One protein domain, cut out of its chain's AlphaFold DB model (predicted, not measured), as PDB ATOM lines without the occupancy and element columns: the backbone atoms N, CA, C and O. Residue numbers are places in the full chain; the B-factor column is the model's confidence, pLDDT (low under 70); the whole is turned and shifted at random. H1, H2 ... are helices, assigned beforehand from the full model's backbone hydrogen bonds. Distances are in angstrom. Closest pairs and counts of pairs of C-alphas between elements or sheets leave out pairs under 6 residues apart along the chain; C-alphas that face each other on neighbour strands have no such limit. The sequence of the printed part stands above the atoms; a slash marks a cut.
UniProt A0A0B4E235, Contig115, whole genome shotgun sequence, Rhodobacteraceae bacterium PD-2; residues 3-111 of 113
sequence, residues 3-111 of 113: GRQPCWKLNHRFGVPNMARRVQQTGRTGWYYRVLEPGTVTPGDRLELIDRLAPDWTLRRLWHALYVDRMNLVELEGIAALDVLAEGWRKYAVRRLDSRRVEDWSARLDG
ATOM      1  N   GLY A   3     -39.107 -36.693  45.657       95.50
ATOM      2  CA  GLY A   3     -39.227 -37.278  46.991       95.50
ATOM      3  C   GLY A   3     -37.924 -37.126  47.781       95.50
ATOM      4  O   GLY A   3     -36.820 -37.128  47.220       95.50
ATOM      5  N   ARG A   4     -38.029 -36.984  49.103       96.25
ATOM      6  CA  ARG A   4     -36.842 -36.988  49.959       96.25
ATOM      7  C   ARG A   4     -36.278 -38.405  50.012       96.25
ATOM      8  O   ARG A   4     -37.007 -39.359  50.265       96.25
ATOM      9  N   GLN A   5     -34.967 -38.534  49.833       95.69
ATOM     10  CA  GLN A   5     -34.277 -39.795  50.084       95.69
ATOM     11  C   GLN A   5     -33.789 -39.811  51.537       95.69
ATOM     12  O   GLN A   5     -33.046 -38.904  51.929       95.69
ATOM     13  N   PRO A   6     -34.198 -40.786  52.364       97.12
ATOM     14  CA  PRO A   6     -33.644 -40.920  53.703       97.12
ATOM     15  C   PRO A   6     -32.170 -41.326  53.624       97.12
ATOM     16  O   PRO A   6     -31.741 -41.990  52.673       97.12
ATOM     17  N   CYS A   7     -31.405 -40.926  54.636       97.38
ATOM     18  CA  CYS A   7     -29.994 -41.258  54.768       97.38
ATOM     19  C   CYS A   7     -29.643 -41.647  56.206       97.38
ATOM     20  O   CYS A   7     -30.382 -41.317  57.138       97.38
ATOM     21  N   TRP A   8     -28.496 -42.303  56.369       97.50
ATOM     22  CA  TRP A   8     -27.979 -42.845  57.628       97.50
ATOM     23  C   TRP A   8     -27.925 -41.830  58.781       97.50
ATOM     24  O   TRP A   8     -28.076 -42.202  59.940       97.50
ATOM     25  N   LYS A   9     -27.838 -40.523  58.497       96.69
ATOM     26  CA  LYS A   9     -27.920 -39.465  59.523       96.69
ATOM     27  C   LYS A   9     -29.226 -39.505  60.329       96.69
ATOM     28  O   LYS A   9     -29.241 -39.070  61.477       96.69
ATOM     29  N   LEU A  10     -30.317 -40.037  59.764       97.75
ATOM     30  CA  LEU A  10     -31.552 -40.289  60.516       97.75
ATOM     31  C   LEU A  10     -31.346 -41.355  61.596       97.75
ATOM     32  O   LEU A  10     -31.911 -41.221  62.676       97.75
ATOM     33  N   ASN A  11     -30.524 -42.374  61.334       97.19
ATOM     34  CA  ASN A  11     -30.241 -43.433  62.302       97.19
ATOM     35  C   ASN A  11     -29.596 -42.837  63.559       97.19
ATOM     36  O   ASN A  11     -30.092 -43.060  64.660       97.19
ATOM     37  N   HIS A  12     -28.575 -41.986  63.384       96.44
ATOM     38  CA  HIS A  12     -27.917 -41.290  64.499       96.44
ATOM     39  C   HIS A  12     -28.834 -40.285  65.186       96.44
ATOM     40  O   HIS A  12     -28.938 -40.299  66.407       96.44
ATOM     41  N   ARG A  13     -29.530 -39.434  64.417       97.06
ATOM     42  CA  ARG A  13     -30.401 -38.390  64.979       97.06
ATOM     43  C   ARG A  13     -31.458 -38.960  65.925       97.06
ATOM     44  O   ARG A  13     -31.816 -38.296  66.889       97.06
ATOM     45  N   PHE A  14     -31.979 -40.144  65.617       96.88
ATOM     46  CA  PHE A  14     -33.050 -40.770  66.388       96.88
ATOM     47  C   PHE A  14     -32.577 -41.924  67.281       96.88
ATOM     48  O   PHE A  14     -33.411 -42.515  67.957       96.88
ATOM     49  N   GLY A  15     -31.284 -42.273  67.283       96.69
ATOM     50  CA  GLY A  15     -30.764 -43.417  68.044       96.69
ATOM     51  C   GLY A  15     -31.359 -44.769  67.623       96.69
ATOM     52  O   GLY A  15     -31.420 -45.693  68.426       96.69
ATOM     53  N   VAL A  16     -31.835 -44.890  66.379       97.19
ATOM     54  CA  VAL A  16     -32.497 -46.097  65.853       97.19
ATOM     55  C   VAL A  16     -31.707 -46.603  64.641       97.19
ATOM     56  O   VAL A  16     -31.775 -45.967  63.584       97.19
ATOM     57  N   PRO A  17     -31.000 -47.748  64.737       94.94
ATOM     58  CA  PRO A  17     -30.032 -48.184  63.723       94.94
ATOM     59  C   PRO A  17     -30.575 -48.319  62.295       94.94
ATOM     60  O   PRO A  17     -29.835 -48.142  61.339       94.94
ATOM     61  N   ASN A  18     -31.869 -48.603  62.130       96.56
ATOM     62  CA  ASN A  18     -32.505 -48.814  60.827       96.56
ATOM     63  C   ASN A  18     -33.542 -47.734  60.461       96.56
ATOM     64  O   ASN A  18     -34.401 -47.971  59.605       96.56
ATOM     65  N   MET A  19     -33.498 -46.554  61.089       97.88
ATOM     66  CA  MET A  19     -34.490 -45.492  60.872       97.88
ATOM     67  C   MET A  19     -34.613 -45.091  59.396       97.88
ATOM     68  O   MET A  19     -35.717 -45.016  58.859       97.88
ATOM     69  N   ALA A  20     -33.492 -44.885  58.706       98.00
ATOM     70  CA  ALA A  20     -33.462 -44.520  57.296       98.00
ATOM     71  C   ALA A  20     -34.121 -45.590  56.413       98.00
ATOM     72  O   ALA A  20     -34.905 -45.257  55.519       98.00
ATOM     73  N   ARG A  21     -33.862 -46.875  56.699       97.31
ATOM     74  CA  ARG A  21     -34.497 -48.002  56.002       97.31
ATOM     75  C   ARG A  21     -36.002 -48.018  56.230       97.31
ATOM     76  O   ARG A  21     -36.742 -48.104  55.257       97.31
ATOM     77  N   ARG A  22     -36.464 -47.844  57.471       97.50
ATOM     78  CA  ARG A  22     -37.900 -47.787  57.806       97.50
ATOM     79  C   ARG A  22     -38.608 -46.631  57.098       97.50
ATOM     80  O   ARG A  22     -39.695 -46.799  56.547       97.50
ATOM     81  N   VAL A  23     -37.981 -45.458  57.069       97.88
ATOM     82  CA  VAL A  23     -38.512 -44.282  56.367       97.88
ATOM     83  C   VAL A  23     -38.597 -44.538  54.856       97.88
ATOM     84  O   VAL A  23     -39.611 -44.202  54.247       97.88
ATOM     85  N   GLN A  24     -37.605 -45.208  54.256       97.81
ATOM     86  CA  GLN A  24     -37.675 -45.599  52.843       97.81
ATOM     87  C   GLN A  24     -38.757 -46.650  52.597       97.81
ATOM     88  O   GLN A  24     -39.536 -46.503  51.666       97.81
ATOM     89  N   GLN A  25     -38.832 -47.693  53.423       96.81
ATOM     90  CA  GLN A  25     -39.777 -48.804  53.269       96.81
ATOM     91  C   GLN A  25     -41.238 -48.381  53.440       96.81
ATOM     92  O   GLN A  25     -42.124 -49.001  52.870       96.81
ATOM     93  N   THR A  26     -41.503 -47.333  54.220       96.94
ATOM     94  CA  THR A  26     -42.868 -46.832  54.444       96.94
ATOM     95  C   THR A  26     -43.274 -45.720  53.477       96.94
ATOM     96  O   THR A  26     -44.444 -45.345  53.446       96.94
ATOM     97  N   GLY A  27     -42.322 -45.138  52.741       96.06
ATOM     98  CA  GLY A  27     -42.559 -43.979  51.874       96.06
ATOM     99  C   GLY A  27     -42.869 -42.676  52.618       96.06
ATOM    100  O   GLY A  27     -43.173 -41.666  51.986       96.06
ATOM    101  N   ARG A  28     -42.762 -42.653  53.954       96.38
ATOM    102  CA  ARG A  28     -43.015 -41.472  54.803       96.38
ATOM    103  C   ARG A  28     -41.813 -40.528  54.821       96.38
ATOM    104  O   ARG A  28     -41.272 -40.203  55.874       96.38
ATOM    105  N   THR A  29     -41.350 -40.132  53.642       94.94
ATOM    106  CA  THR A  29     -40.093 -39.395  53.477       94.94
ATOM    107  C   THR A  29     -40.293 -37.881  53.400       94.94
ATOM    108  O   THR A  29     -39.379 -37.128  53.732       94.94
ATOM    109  N   GLY A  30     -41.475 -37.421  52.984       96.00
ATOM    110  CA  GLY A  30     -41.678 -36.034  52.561       96.00
ATOM    111  C   GLY A  30     -41.038 -35.758  51.193       96.00
ATOM    112  O   GLY A  30     -40.680 -36.673  50.448       96.00
ATOM    113  N   TRP A  31     -40.889 -34.486  50.835       97.12
ATOM    114  CA  TRP A  31     -40.383 -34.082  49.521       97.12
ATOM    115  C   TRP A  31     -39.623 -32.761  49.578       97.12
ATOM    116  O   TRP A  31     -39.637 -32.055  50.584       97.12
ATOM    117  N   TYR A  32     -38.951 -32.448  48.474       96.06
ATOM    118  CA  TYR A  32     -38.291 -31.168  48.256       96.06
ATOM    119  C   TYR A  32     -39.052 -30.318  47.238       96.06
ATOM    120  O   TYR A  32     -39.675 -30.834  46.298       96.06
ATOM    121  N   TYR A  33     -38.935 -29.004  47.402       95.50
ATOM    122  CA  TYR A  33     -39.337 -28.001  46.423       95.50
ATOM    123  C   TYR A  33     -38.115 -27.477  45.666       95.50
ATOM    124  O   TYR A  33     -36.984 -27.566  46.139       95.50
ATOM    125  N   ARG A  34     -38.358 -26.966  44.462       95.12
ATOM    126  CA  ARG A  34     -37.420 -26.112  43.732       95.12
ATOM    127  C   ARG A  34     -37.984 -24.701  43.833       95.12
ATOM    128  O   ARG A  34     -39.182 -24.542  43.620       95.12
ATOM    129  N   VAL A  35     -37.145 -23.722  44.148       96.00
ATOM    130  CA  VAL A  35     -37.536 -22.311  44.076       96.00
ATOM    131  C   VAL A  35     -37.584 -21.933  42.599       96.00
ATOM    132  O   VAL A  35     -36.568 -22.044  41.917       96.00
ATOM    133  N   LEU A  36     -38.771 -21.591  42.098       94.50
ATOM    134  CA  LEU A  36     -38.949 -21.097  40.727       94.50
ATOM    135  C   LEU A  36     -38.718 -19.588  40.676       94.50
ATOM    136  O   LEU A  36     -38.014 -19.102  39.799       94.50
ATOM    137  N   GLU A  37     -39.241 -18.889  41.679       97.44
ATOM    138  CA  GLU A  37     -39.082 -17.458  41.881       97.44
ATOM    139  C   GLU A  37     -38.699 -17.209  43.349       97.44
ATOM    140  O   GLU A  37     -39.403 -17.679  44.251       97.44
ATOM    141  N   PRO A  38     -37.553 -16.563  43.628       98.25
ATOM    142  CA  PRO A  38     -37.181 -16.173  44.983       98.25
ATOM    143  C   PRO A  38     -38.116 -15.098  45.549       98.25
ATOM    144  O   PRO A  38     -38.562 -14.212  44.830       98.25
ATOM    145  N   GLY A  39     -38.342 -15.126  46.859       97.25
ATOM    146  CA  GLY A  39     -39.171 -14.143  47.553       97.25
ATOM    147  C   GLY A  39     -39.079 -14.290  49.070       97.25
ATOM    148  O   GLY A  39     -38.272 -15.072  49.583       97.25
ATOM    149  N   THR A  40     -39.907 -13.540  49.795       97.81
ATOM    150  CA  THR A  40     -39.988 -13.589  51.262       97.81
ATOM    151  C   THR A  40     -41.197 -14.405  51.701       97.81
ATOM    152  O   THR A  40     -42.281 -14.254  51.148       97.81
ATOM    153  N   VAL A  41     -41.007 -15.252  52.712       96.94
ATOM    154  CA  VAL A  41     -42.067 -16.023  53.374       96.94
ATOM    155  C   VAL A  41     -41.897 -15.921  54.885       96.94
ATOM    156  O   VAL A  41     -40.775 -15.790  55.382       96.94
ATOM    157  N   THR A  42     -42.996 -16.003  55.621       97.69
ATOM    158  CA  THR A  42     -43.044 -15.887  57.079       97.69
ATOM    159  C   THR A  42     -43.894 -16.999  57.705       97.69
ATOM    160  O   THR A  42     -44.759 -17.582  57.046       97.69
ATOM    161  N   PRO A  43     -43.657 -17.361  58.981       98.06
ATOM    162  CA  PRO A  43     -44.524 -18.305  59.676       98.06
ATOM    163  C   PRO A  43     -45.976 -17.806  59.705       98.06
ATOM    164  O   PRO A  43     -46.239 -16.704  60.171       98.06
ATOM    165  N   GLY A  44     -46.913 -18.639  59.250       97.44
ATOM    166  CA  GLY A  44     -48.336 -18.292  59.144       97.44
ATOM    167  C   GLY A  44     -48.823 -18.122  57.704       97.44
ATOM    168  O   GLY A  44     -50.023 -18.259  57.461       97.44
ATOM    169  N   ASP A  45     -47.906 -17.925  56.753       97.38
ATOM    170  CA  ASP A  45     -48.237 -17.926  55.329       97.38
ATOM    171  C   ASP A  45     -48.790 -19.286  54.887       97.38
ATOM    172  O   ASP A  45     -48.469 -20.346  55.441       97.38
ATOM    173  N   ARG A  46     -49.649 -19.261  53.865       97.00
ATOM    174  CA  ARG A  46     -50.333 -20.449  53.349       97.00
ATOM    175  C   ARG A  46     -49.659 -20.949  52.080       97.00
ATOM    176  O   ARG A  46     -49.198 -20.172  51.253       97.00
ATOM    177  N   LEU A  47     -49.647 -22.269  51.915       96.44
ATOM    178  CA  LEU A  47     -49.332 -22.891  50.634       96.44
ATOM    179  C   LEU A  47     -50.622 -23.031  49.832       96.44
ATOM    180  O   LEU A  47     -51.533 -23.748  50.248       96.44
ATOM    181  N   GLU A  48     -50.668 -22.387  48.674       97.25
ATOM    182  CA  GLU A  48     -51.775 -22.493  47.730       97.25
ATOM    183  C   GLU A  48     -51.329 -23.287  46.503       97.25
ATOM    184  O   GLU A  48     -50.242 -23.086  45.957       97.25
ATOM    185  N   LEU A  49     -52.155 -24.247  46.088       96.75
ATOM    186  CA  LEU A  49     -51.895 -25.020  44.884       96.75
ATOM    187  C   LEU A  49     -52.389 -24.228  43.675       96.75
ATOM    188  O   LEU A  49     -53.588 -24.201  43.416       96.75
ATOM    189  N   ILE A  50     -51.456 -23.637  42.936       96.94
ATOM    190  CA  ILE A  50     -51.761 -22.889  41.711       96.94
ATOM    191  C   ILE A  50     -51.857 -23.801  40.483       96.94
ATOM    192  O   ILE A  50     -52.788 -23.674  39.700       96.94
ATOM    193  N   ASP A  51     -50.953 -24.780  40.369       95.12
ATOM    194  CA  ASP A  51     -50.815 -25.635  39.189       95.12
ATOM    195  C   ASP A  51     -50.550 -27.092  39.555       95.12
ATOM    196  O   ASP A  51     -49.895 -27.420  40.551       95.12
ATOM    197  N   ARG A  52     -50.997 -27.993  38.675       95.38
ATOM    198  CA  ARG A  52     -50.742 -29.433  38.761       95.38
ATOM    199  C   ARG A  52     -50.241 -29.966  37.420       95.38
ATOM    200  O   ARG A  52     -50.976 -30.610  36.686       95.38
ATOM    201  N   LEU A  53     -48.963 -29.718  37.133       93.50
ATOM    202  CA  LEU A  53     -48.340 -30.025  35.834       93.50
ATOM    203  C   LEU A  53     -48.289 -31.525  35.489       93.50
ATOM    204  O   LEU A  53     -48.306 -31.885  34.321       93.50
ATOM    205  N   ALA A  54     -48.203 -32.402  36.493       95.06
ATOM    206  CA  ALA A  54     -48.114 -33.852  36.301       95.06
ATOM    207  C   ALA A  54     -49.058 -34.584  37.277       95.06
ATOM    208  O   ALA A  54     -48.593 -35.164  38.265       95.06
ATOM    209  N   PRO A  55     -50.388 -34.514  37.070       95.56
ATOM    210  CA  PRO A  55     -51.380 -35.006  38.030       95.56
ATOM    211  C   PRO A  55     -51.247 -36.507  38.318       95.56
ATOM    212  O   PRO A  55     -51.416 -36.920  39.466       95.56
ATOM    213  N   ASP A  56     -50.855 -37.291  37.313       96.00
ATOM    214  CA  ASP A  56     -50.729 -38.750  37.409       96.00
ATOM    215  C   ASP A  56     -49.425 -39.217  38.075       96.00
ATOM    216  O   ASP A  56     -49.265 -40.397  38.405       96.00
ATOM    217  N   TRP A  57     -48.483 -38.297  38.303       97.00
ATOM    218  CA  TRP A  57     -47.178 -38.571  38.905       97.00
ATOM    219  C   TRP A  57     -47.143 -38.151  40.370       97.00
ATOM    220  O   TRP A  57     -46.450 -37.220  40.784       97.00
ATOM    221  N   THR A  58     -47.899 -38.876  41.194       96.25
ATOM    222  CA  THR A  58     -47.880 -38.661  42.644       96.25
ATOM    223  C   THR A  58     -46.544 -39.086  43.261       96.25
ATOM    224  O   THR A  58     -45.880 -40.014  42.793       96.25
ATOM    225  N   LEU A  59     -46.175 -38.478  44.396       95.69
ATOM    226  CA  LEU A  59     -44.990 -38.892  45.161       95.69
ATOM    227  C   LEU A  59     -45.038 -40.370  45.562       95.69
ATOM    228  O   LEU A  59     -44.001 -41.029  45.603       95.69
ATOM    229  N   ARG A  60     -46.237 -40.903  45.831       96.38
ATOM    230  CA  ARG A  60     -46.418 -42.311  46.188       96.38
ATOM    231  C   ARG A  60     -46.158 -43.240  45.006       96.38
ATOM    232  O   ARG A  60     -45.512 -44.264  45.206       96.38
ATOM    233  N   ARG A  61     -46.614 -42.879  43.803       97.38
ATOM    234  CA  ARG A  61     -46.329 -43.631  42.572       97.38
ATOM    235  C   ARG A  61     -44.827 -43.678  42.301       97.38
ATOM    236  O   ARG A  61     -44.265 -44.761  42.179       97.38
ATOM    237  N   LEU A  62     -44.169 -42.515  42.334       97.50
ATOM    238  CA  LEU A  62     -42.718 -42.413  42.150       97.50
ATOM    239  C   LEU A  62     -41.947 -43.239  43.191       97.50
ATOM    240  O   LEU A  62     -41.015 -43.963  42.854       97.50
ATOM    241  N   TRP A  63     -42.344 -43.152  44.463       97.62
ATOM    242  CA  TRP A  63     -41.753 -43.954  45.533       97.62
ATOM    243  C   TRP A  63     -41.918 -45.458  45.285       97.62
ATOM    244  O   TRP A  63     -40.954 -46.209  45.433       97.62
ATOM    245  N   HIS A  64     -43.117 -45.895  44.893       97.94
ATOM    246  CA  HIS A  64     -43.401 -47.301  44.637       97.94
ATOM    247  C   HIS A  64     -42.520 -47.839  43.505       97.94
ATOM    248  O   HIS A  64     -41.828 -48.835  43.696       97.94
ATOM    249  N   ALA A  65     -42.463 -47.132  42.375       97.94
ATOM    250  CA  ALA A  65     -41.628 -47.504  41.238       97.94
ATOM    251  C   ALA A  65     -40.127 -47.518  41.580       97.94
ATOM    252  O   ALA A  65     -39.392 -48.399  41.150       97.94
ATOM    253  N   LEU A  66     -39.633 -46.572  42.387       96.88
ATOM    254  CA  LEU A  66     -38.198 -46.503  42.680       96.88
ATOM    255  C   LEU A  66     -37.738 -47.422  43.815       96.88
ATOM    256  O   LEU A  66     -36.562 -47.803  43.817       96.88
ATOM    257  N   TYR A  67     -38.609 -47.787  44.759       97.25
ATOM    258  CA  TYR A  67     -38.197 -48.481  45.984       97.25
ATOM    259  C   TYR A  67     -38.942 -49.787  46.286       97.25
ATOM    260  O   TYR A  67     -38.436 -50.562  47.096       97.25
ATOM    261  N   VAL A  68     -40.076 -50.060  45.633       97.31
ATOM    262  CA  VAL A  68     -40.868 -51.292  45.809       97.31
ATOM    263  C   VAL A  68     -40.813 -52.142  44.537       97.31
ATOM    264  O   VAL A  68     -40.165 -53.187  44.529       97.31
ATOM    265  N   ASP A  69     -41.388 -51.648  43.443       97.94
ATOM    266  CA  ASP A  69     -41.435 -52.308  42.133       97.94
ATOM    267  C   ASP A  69     -40.321 -51.782  41.210       97.94
ATOM    268  O   ASP A  69     -40.527 -51.073  40.228       97.94
ATOM    269  N   ARG A  70     -39.086 -52.078  41.621       97.81
ATOM    270  CA  ARG A  70     -37.869 -51.340  41.231       97.81
ATOM    271  C   ARG A  70     -37.447 -51.486  39.768       97.81
ATOM    272  O   ARG A  70     -36.576 -50.729  39.338       97.81
ATOM    273  N   MET A  71     -38.007 -52.465  39.060       97.81
ATOM    274  CA  MET A  71     -37.672 -52.828  37.676       97.81
ATOM    275  C   MET A  71     -38.895 -52.821  36.752       97.81
ATOM    276  O   MET A  71     -38.862 -53.417  35.677       97.81
ATOM    277  N   ASN A  72     -39.963 -52.127  37.143       98.44
ATOM    278  CA  ASN A  72     -41.089 -51.860  36.263       98.44
ATOM    279  C   ASN A  72     -40.660 -50.918  35.131       98.44
ATOM    280  O   ASN A  72     -40.560 -49.709  35.324       98.44
ATOM    281  N   LEU A  73     -40.364 -51.481  33.958       98.31
ATOM    282  CA  LEU A  73     -39.769 -50.732  32.847       98.31
ATOM    283  C   LEU A  73     -40.676 -49.594  32.363       98.31
ATOM    284  O   LEU A  73     -40.174 -48.507  32.106       98.31
ATOM    285  N   VAL A  74     -41.996 -49.807  32.347       98.38
ATOM    286  CA  VAL A  74     -42.979 -48.790  31.939       98.38
ATOM    287  C   VAL A  74     -42.951 -47.591  32.889       98.38
ATOM    288  O   VAL A  74     -42.897 -46.441  32.456       98.38
ATOM    289  N   GLU A  75     -42.937 -47.840  34.201       98.38
ATOM    290  CA  GLU A  75     -42.814 -46.760  35.186       98.38
ATOM    291  C   GLU A  75     -41.451 -46.062  35.091       98.38
ATOM    292  O   GLU A  75     -41.383 -44.839  35.185       98.38
ATOM    293  N   LEU A  76     -40.362 -46.807  34.879       98.62
ATOM    294  CA  LEU A  76     -39.022 -46.228  34.751       98.62
ATOM    295  C   LEU A  76     -38.896 -45.336  33.505       98.62
ATOM    296  O   LEU A  76     -38.336 -44.246  33.606       98.62
ATOM    297  N   GLU A  77     -39.444 -45.746  32.360       98.50
ATOM    298  CA  GLU A  77     -39.505 -44.923  31.143       98.50
ATOM    299  C   GLU A  77     -40.286 -43.629  31.394       98.50
ATOM    300  O   GLU A  77     -39.803 -42.533  31.100       98.50
ATOM    301  N   GLY A  78     -41.448 -43.742  32.041       98.31
ATOM    302  CA  GLY A  78     -42.255 -42.588  32.422       98.31
ATOM    303  C   GLY A  78     -41.528 -41.623  33.366       98.31
ATOM    304  O   GLY A  78     -41.578 -40.408  33.177       98.31
ATOM    305  N   ILE A  79     -40.792 -42.145  34.353       98.25
ATOM    306  CA  ILE A  79     -39.983 -41.336  35.276       98.25
ATOM    307  C   ILE A  79     -38.835 -40.647  34.540       98.25
ATOM    308  O   ILE A  79     -38.559 -39.475  34.806       98.25
ATOM    309  N   ALA A  80     -38.153 -41.352  33.637       98.19
ATOM    310  CA  ALA A  80     -37.044 -40.801  32.865       98.19
ATOM    311  C   ALA A  80     -37.489 -39.610  31.997       98.19
ATOM    312  O   ALA A  80     -36.760 -38.620  31.907       98.19
ATOM    313  N   ALA A  81     -38.701 -39.670  31.440       97.50
ATOM    314  CA  ALA A  81     -39.285 -38.623  30.601       97.50
ATOM    315  C   ALA A  81     -39.941 -37.457  31.378       97.50
ATOM    316  O   ALA A  81     -40.383 -36.485  30.772       97.50
ATOM    317  N   LEU A  82     -40.027 -37.512  32.715       97.25
ATOM    318  CA  LEU A  82     -40.778 -36.527  33.505       97.25
ATOM    319  C   LEU A  82     -39.979 -35.238  33.786       97.25
ATOM    320  O   LEU A  82     -39.406 -35.081  34.863       97.25
ATOM    321  N   ASP A  83     -39.970 -34.281  32.858       94.62
ATOM    322  CA  ASP A  83     -39.120 -33.073  32.913       94.62
ATOM    323  C   ASP A  83     -39.233 -32.211  34.178       94.62
ATOM    324  O   ASP A  83     -38.248 -31.625  34.636       94.62
ATOM    325  N   VAL A  84     -40.412 -32.163  34.801       94.62
ATOM    326  CA  VAL A  84     -40.632 -31.401  36.044       94.62
ATOM    327  C   VAL A  84     -39.906 -32.010  37.257       94.62
ATOM    328  O   VAL A  84     -39.643 -31.312  38.251       94.62
ATOM    329  N   LEU A  85     -39.554 -33.300  37.182       96.94
ATOM    330  CA  LEU A  85     -38.850 -34.048  38.220       96.94
ATOM    331  C   LEU A  85     -37.374 -33.635  38.292       96.94
ATOM    332  O   LEU A  85     -36.734 -33.280  37.304       96.94
ATOM    333  N   ALA A  86     -36.797 -33.689  39.490       96.19
ATOM    334  CA  ALA A  86     -35.375 -33.439  39.661       96.19
ATOM    335  C   ALA A  86     -34.542 -34.431  38.840       96.19
ATOM    336  O   ALA A  86     -34.775 -35.642  38.862       96.19
ATOM    337  N   GLU A  87     -33.521 -33.909  38.164       95.88
ATOM    338  CA  GLU A  87     -32.660 -34.670  37.259       95.88
ATOM    339  C   GLU A  87     -32.046 -35.911  37.922       95.88
ATOM    340  O   GLU A  87     -31.993 -36.975  37.314       95.88
ATOM    341  N   GLY A  88     -31.650 -35.816  39.196       93.69
ATOM    342  CA  GLY A  88     -31.098 -36.953  39.936       93.69
ATOM    343  C   GLY A  88     -32.048 -38.156  40.017       93.69
ATOM    344  O   GLY A  88     -31.591 -39.290  39.932       93.69
ATOM    345  N   TRP A  89     -33.362 -37.927  40.127       94.94
ATOM    346  CA  TRP A  89     -34.352 -39.010  40.145       94.94
ATOM    347  C   TRP A  89     -34.576 -39.608  38.759       94.94
ATOM    348  O   TRP A  89     -34.614 -40.831  38.628       94.94
ATOM    349  N   ARG A  90     -34.629 -38.763  37.722       97.56
ATOM    350  CA  ARG A  90     -34.685 -39.225  36.327       97.56
ATOM    351  C   ARG A  90     -33.478 -40.098  35.984       97.56
ATOM    352  O   ARG A  90     -33.630 -41.174  35.419       97.56
ATOM    353  N   LYS A  91     -32.286 -39.692  36.430       97.00
ATOM    354  CA  LYS A  91     -31.035 -40.440  36.245       97.00
ATOM    355  C   LYS A  91     -31.046 -41.825  36.897       97.00
ATOM    356  O   LYS A  91     -30.418 -42.724  36.347       97.00
ATOM    357  N   TYR A  92     -31.736 -42.034  38.024       95.56
ATOM    358  CA  TYR A  92     -31.899 -43.392  38.564       95.56
ATOM    359  C   TYR A  92     -32.689 -44.274  37.604       95.56
ATOM    360  O   TYR A  92     -32.263 -45.391  37.326       95.56
ATOM    361  N   ALA A  93     -33.802 -43.766  37.072       97.94
ATOM    362  CA  ALA A  93     -34.625 -44.529  36.149       97.94
ATOM    363  C   ALA A  93     -33.868 -44.875  34.860       97.94
ATOM    364  O   ALA A  93     -33.799 -46.048  34.503       97.94
ATOM    365  N   VAL A  94     -33.191 -43.892  34.254       98.44
ATOM    366  CA  VAL A  94     -32.331 -44.100  33.073       98.44
ATOM    367  C   VAL A  94     -31.269 -45.169  33.340       98.44
ATOM    368  O   VAL A  94     -31.203 -46.168  32.633       98.44
ATOM    369  N   ARG A  95     -30.500 -45.044  34.432       98.25
ATOM    370  CA  ARG A  95     -29.456 -46.030  34.767       98.25
ATOM    371  C   ARG A  95     -30.010 -47.440  34.960       98.25
ATOM    372  O   ARG A  95     -29.328 -48.405  34.620       98.25
ATOM    373  N   ARG A  96     -31.211 -47.583  35.522       98.38
ATOM    374  CA  ARG A  96     -31.865 -48.889  35.697       98.38
ATOM    375  C   ARG A  96     -32.351 -49.469  34.371       98.38
ATOM    376  O   ARG A  96     -32.219 -50.675  34.182       98.38
ATOM    377  N   LEU A  97     -32.870 -48.640  33.464       98.44
ATOM    378  CA  LEU A  97     -33.254 -49.060  32.111       98.44
ATOM    379  C   LEU A  97     -32.039 -49.581  31.330       98.44
ATOM    380  O   LEU A  97     -32.112 -50.673  30.762       98.44
ATOM    381  N   ASP A  98     -30.921 -48.854  31.397       98.38
ATOM    382  CA  ASP A  98     -29.678 -49.192  30.696       98.38
ATOM    383  C   ASP A  98     -29.010 -50.446  31.275       98.38
ATOM    384  O   ASP A  98     -28.662 -51.381  30.558       98.38
ATOM    385  N   SER A  99     -28.823 -50.482  32.599       97.94
ATOM    386  CA  SER A  99     -28.053 -51.542  33.263       97.94
ATOM    387  C   SER A  99     -28.876 -52.774  33.635       97.94
ATOM    388  O   SER A  99     -28.302 -53.796  34.014       97.94
ATOM    389  N   ARG A 100     -30.211 -52.665  33.602       97.44
ATOM    390  CA  ARG A 100     -31.165 -53.656  34.133       97.44
ATOM    391  C   ARG A 100     -30.903 -54.045  35.590       97.44
ATOM    392  O   ARG A 100     -31.218 -55.155  36.015       97.44
ATOM    393  N   ARG A 101     -30.324 -53.129  36.369       97.62
ATOM    394  CA  ARG A 101     -29.929 -53.354  37.762       97.62
ATOM    395  C   ARG A 101     -30.348 -52.190  38.638       97.62
ATOM    396  O   ARG A 101     -30.258 -51.035  38.242       97.62
ATOM    397  N   VAL A 102     -30.736 -52.516  39.866       97.50
ATOM    398  CA  VAL A 102     -30.966 -51.532  40.926       97.50
ATOM    399  C   VAL A 102     -29.633 -51.199  41.587       97.50
ATOM    400  O   VAL A 102     -28.854 -52.098  41.910       97.50
ATOM    401  N   GLU A 103     -29.372 -49.912  41.782       96.44
ATOM    402  CA  GLU A 103     -28.200 -49.420  42.496       96.44
ATOM    403  C   GLU A 103     -28.184 -49.852  43.973       96.44
ATOM    404  O   GLU A 103     -29.234 -50.011  44.599       96.44
ATOM    405  N   ASP A 104     -26.989 -50.013  44.549       96.06
ATOM    406  CA  ASP A 104     -26.860 -50.268  45.983       96.06
ATOM    407  C   ASP A 104     -27.236 -49.021  46.798       96.06
ATOM    408  O   ASP A 104     -26.901 -47.883  46.454       96.06
ATOM    409  N   TRP A 105     -27.942 -49.240  47.906       96.06
ATOM    410  CA  TRP A 105     -28.372 -48.176  48.811       96.06
ATOM    411  C   TRP A 105     -27.659 -48.201  50.158       96.06
ATOM    412  O   TRP A 105     -27.938 -47.332  50.986       96.06
ATOM    413  N   SER A 106     -26.779 -49.169  50.404       96.00
ATOM    414  CA  SER A 106     -26.218 -49.442  51.729       96.00
ATOM    415  C   SER A 106     -25.414 -48.246  52.236       96.00
ATOM    416  O   SER A 106     -25.712 -47.719  53.305       96.00
ATOM    417  N   ALA A 107     -24.543 -47.669  51.401       95.31
ATOM    418  CA  ALA A 107     -23.803 -46.452  51.759       95.31
ATOM    419  C   ALA A 107     -24.719 -45.262  52.123       95.31
ATOM    420  O   ALA A 107     -24.403 -44.456  52.999       95.31
ATOM    421  N   ARG A 108     -25.888 -45.140  51.475       96.19
ATOM    422  CA  ARG A 108     -26.852 -44.067  51.765       96.19
ATOM    423  C   ARG A 108     -27.648 -44.342  53.041       96.19
ATOM    424  O   ARG A 108     -27.886 -43.403  53.800       96.19
ATOM    425  N   LEU A 109     -28.117 -45.573  53.237       97.06
ATOM    426  CA  LEU A 109     -29.073 -45.934  54.289       97.06
ATOM    427  C   LEU A 109     -28.409 -46.351  55.600       97.06
ATOM    428  O   LEU A 109     -28.935 -46.015  56.663       97.06
ATOM    429  N   ASP A 110     -27.273 -47.031  55.518       94.25
ATOM    430  CA  ASP A 110     -26.547 -47.578  56.667       94.25
ATOM    431  C   ASP A 110     -25.323 -46.726  57.008       94.25
ATOM    432  O   ASP A 110     -24.968 -46.609  58.176       94.25
ATOM    433  N   GLY A 111     -24.753 -46.052  56.004       88.38
ATOM    434  CA  GLY A 111     -23.516 -45.287  56.127       88.38
ATOM    435  C   GLY A 111     -22.303 -46.125  55.739       88.38
ATOM    436  O   GLY A 111     -22.417 -47.294  55.375       88.38
TER     437      GLY A 111
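What this domain is: This is residues 3 to 111 of the 113 residues of an uncharacterized protein of Rhodobacteraceae bacterium PD-2 (UniProt A0A0B4E235). Two small groups of helices sit next to each other, with a long loop sticking out from them. One group is the hairpin of H4 and H5 with H3 set at a slant on H4; the other is H1 and H2 meeting almost at a right angle, with short H6 coming back beside H2, while residues 35 to 52 of the link from H2 to H3 stand free. The printed part has 109 residues, with six named helices, H1 to H6 in chain order, and no named strand; the class is all helix, though under half of the residues, 48, are in named elements. It is only just loose, close to compact, with a radius of gyration of the C-alphas of 15.9 A, and its outline is flat, spanning 42 by 38 by 20 A.

How they stand to each other: Start with H1, residues 9 to 14, and H2, residues 19 to 26: they touch, about perpendicular at 81 degrees, and their closest C-alphas, of Asn 11 and Met 19, are 4.9 A apart. Next look at H3, residues 59 to 67, which is close to H2 but not clearly touching; the closest C-alphas, of Gln 24 and Tyr 67, are 7.5 A apart. H3 touches H4, residues 73 to 80, at a steep tilt of 61 degrees, opposite ways, with the closest C-alphas, of Ala 65 and Glu 75, 6.2 A apart. H4 and H5, residues 87 to 99, form a helical hairpin: they touch at a shallow tilt of 34 degrees, only just short of steep, opposite ways, and the closest C-alphas, of Ala 80 and Arg 90, are 4.5 A apart. H6, residues 106 to 109, is apart from H5 and near H2, with the closest C-alphas, of Ala 20 and Leu 109, 5.5 A apart. In H1 to H5 every O i to N i+4 pair is within hydrogen-bond range; H6 is too short for such a pair.

Where its parts are: Find C-alpha 9 at (-27.920, -39.465, 59.523); from there H1 runs 8.7 A to C-alpha 14. H2 spans 10.6 A, H3 11.8 A and H4 10.3 A. H5, the longest helix, runs 17.9 A from C-alpha 87 at (-32.660, -34.670, 37.259) to C-alpha 99, and H6 runs 5.2 A to C-alpha 109 at (-29.073, -45.934, 54.289).

The domain as a whole: Look from Gly 44 to Ser 99 for the two C-alphas farthest apart, 46.8 A. The link from H2 to H3, residues 27 to 58, is long, and the printed part has no cut. The mean pLDDT of the printed part is 96.8, and no printed residue is under 70.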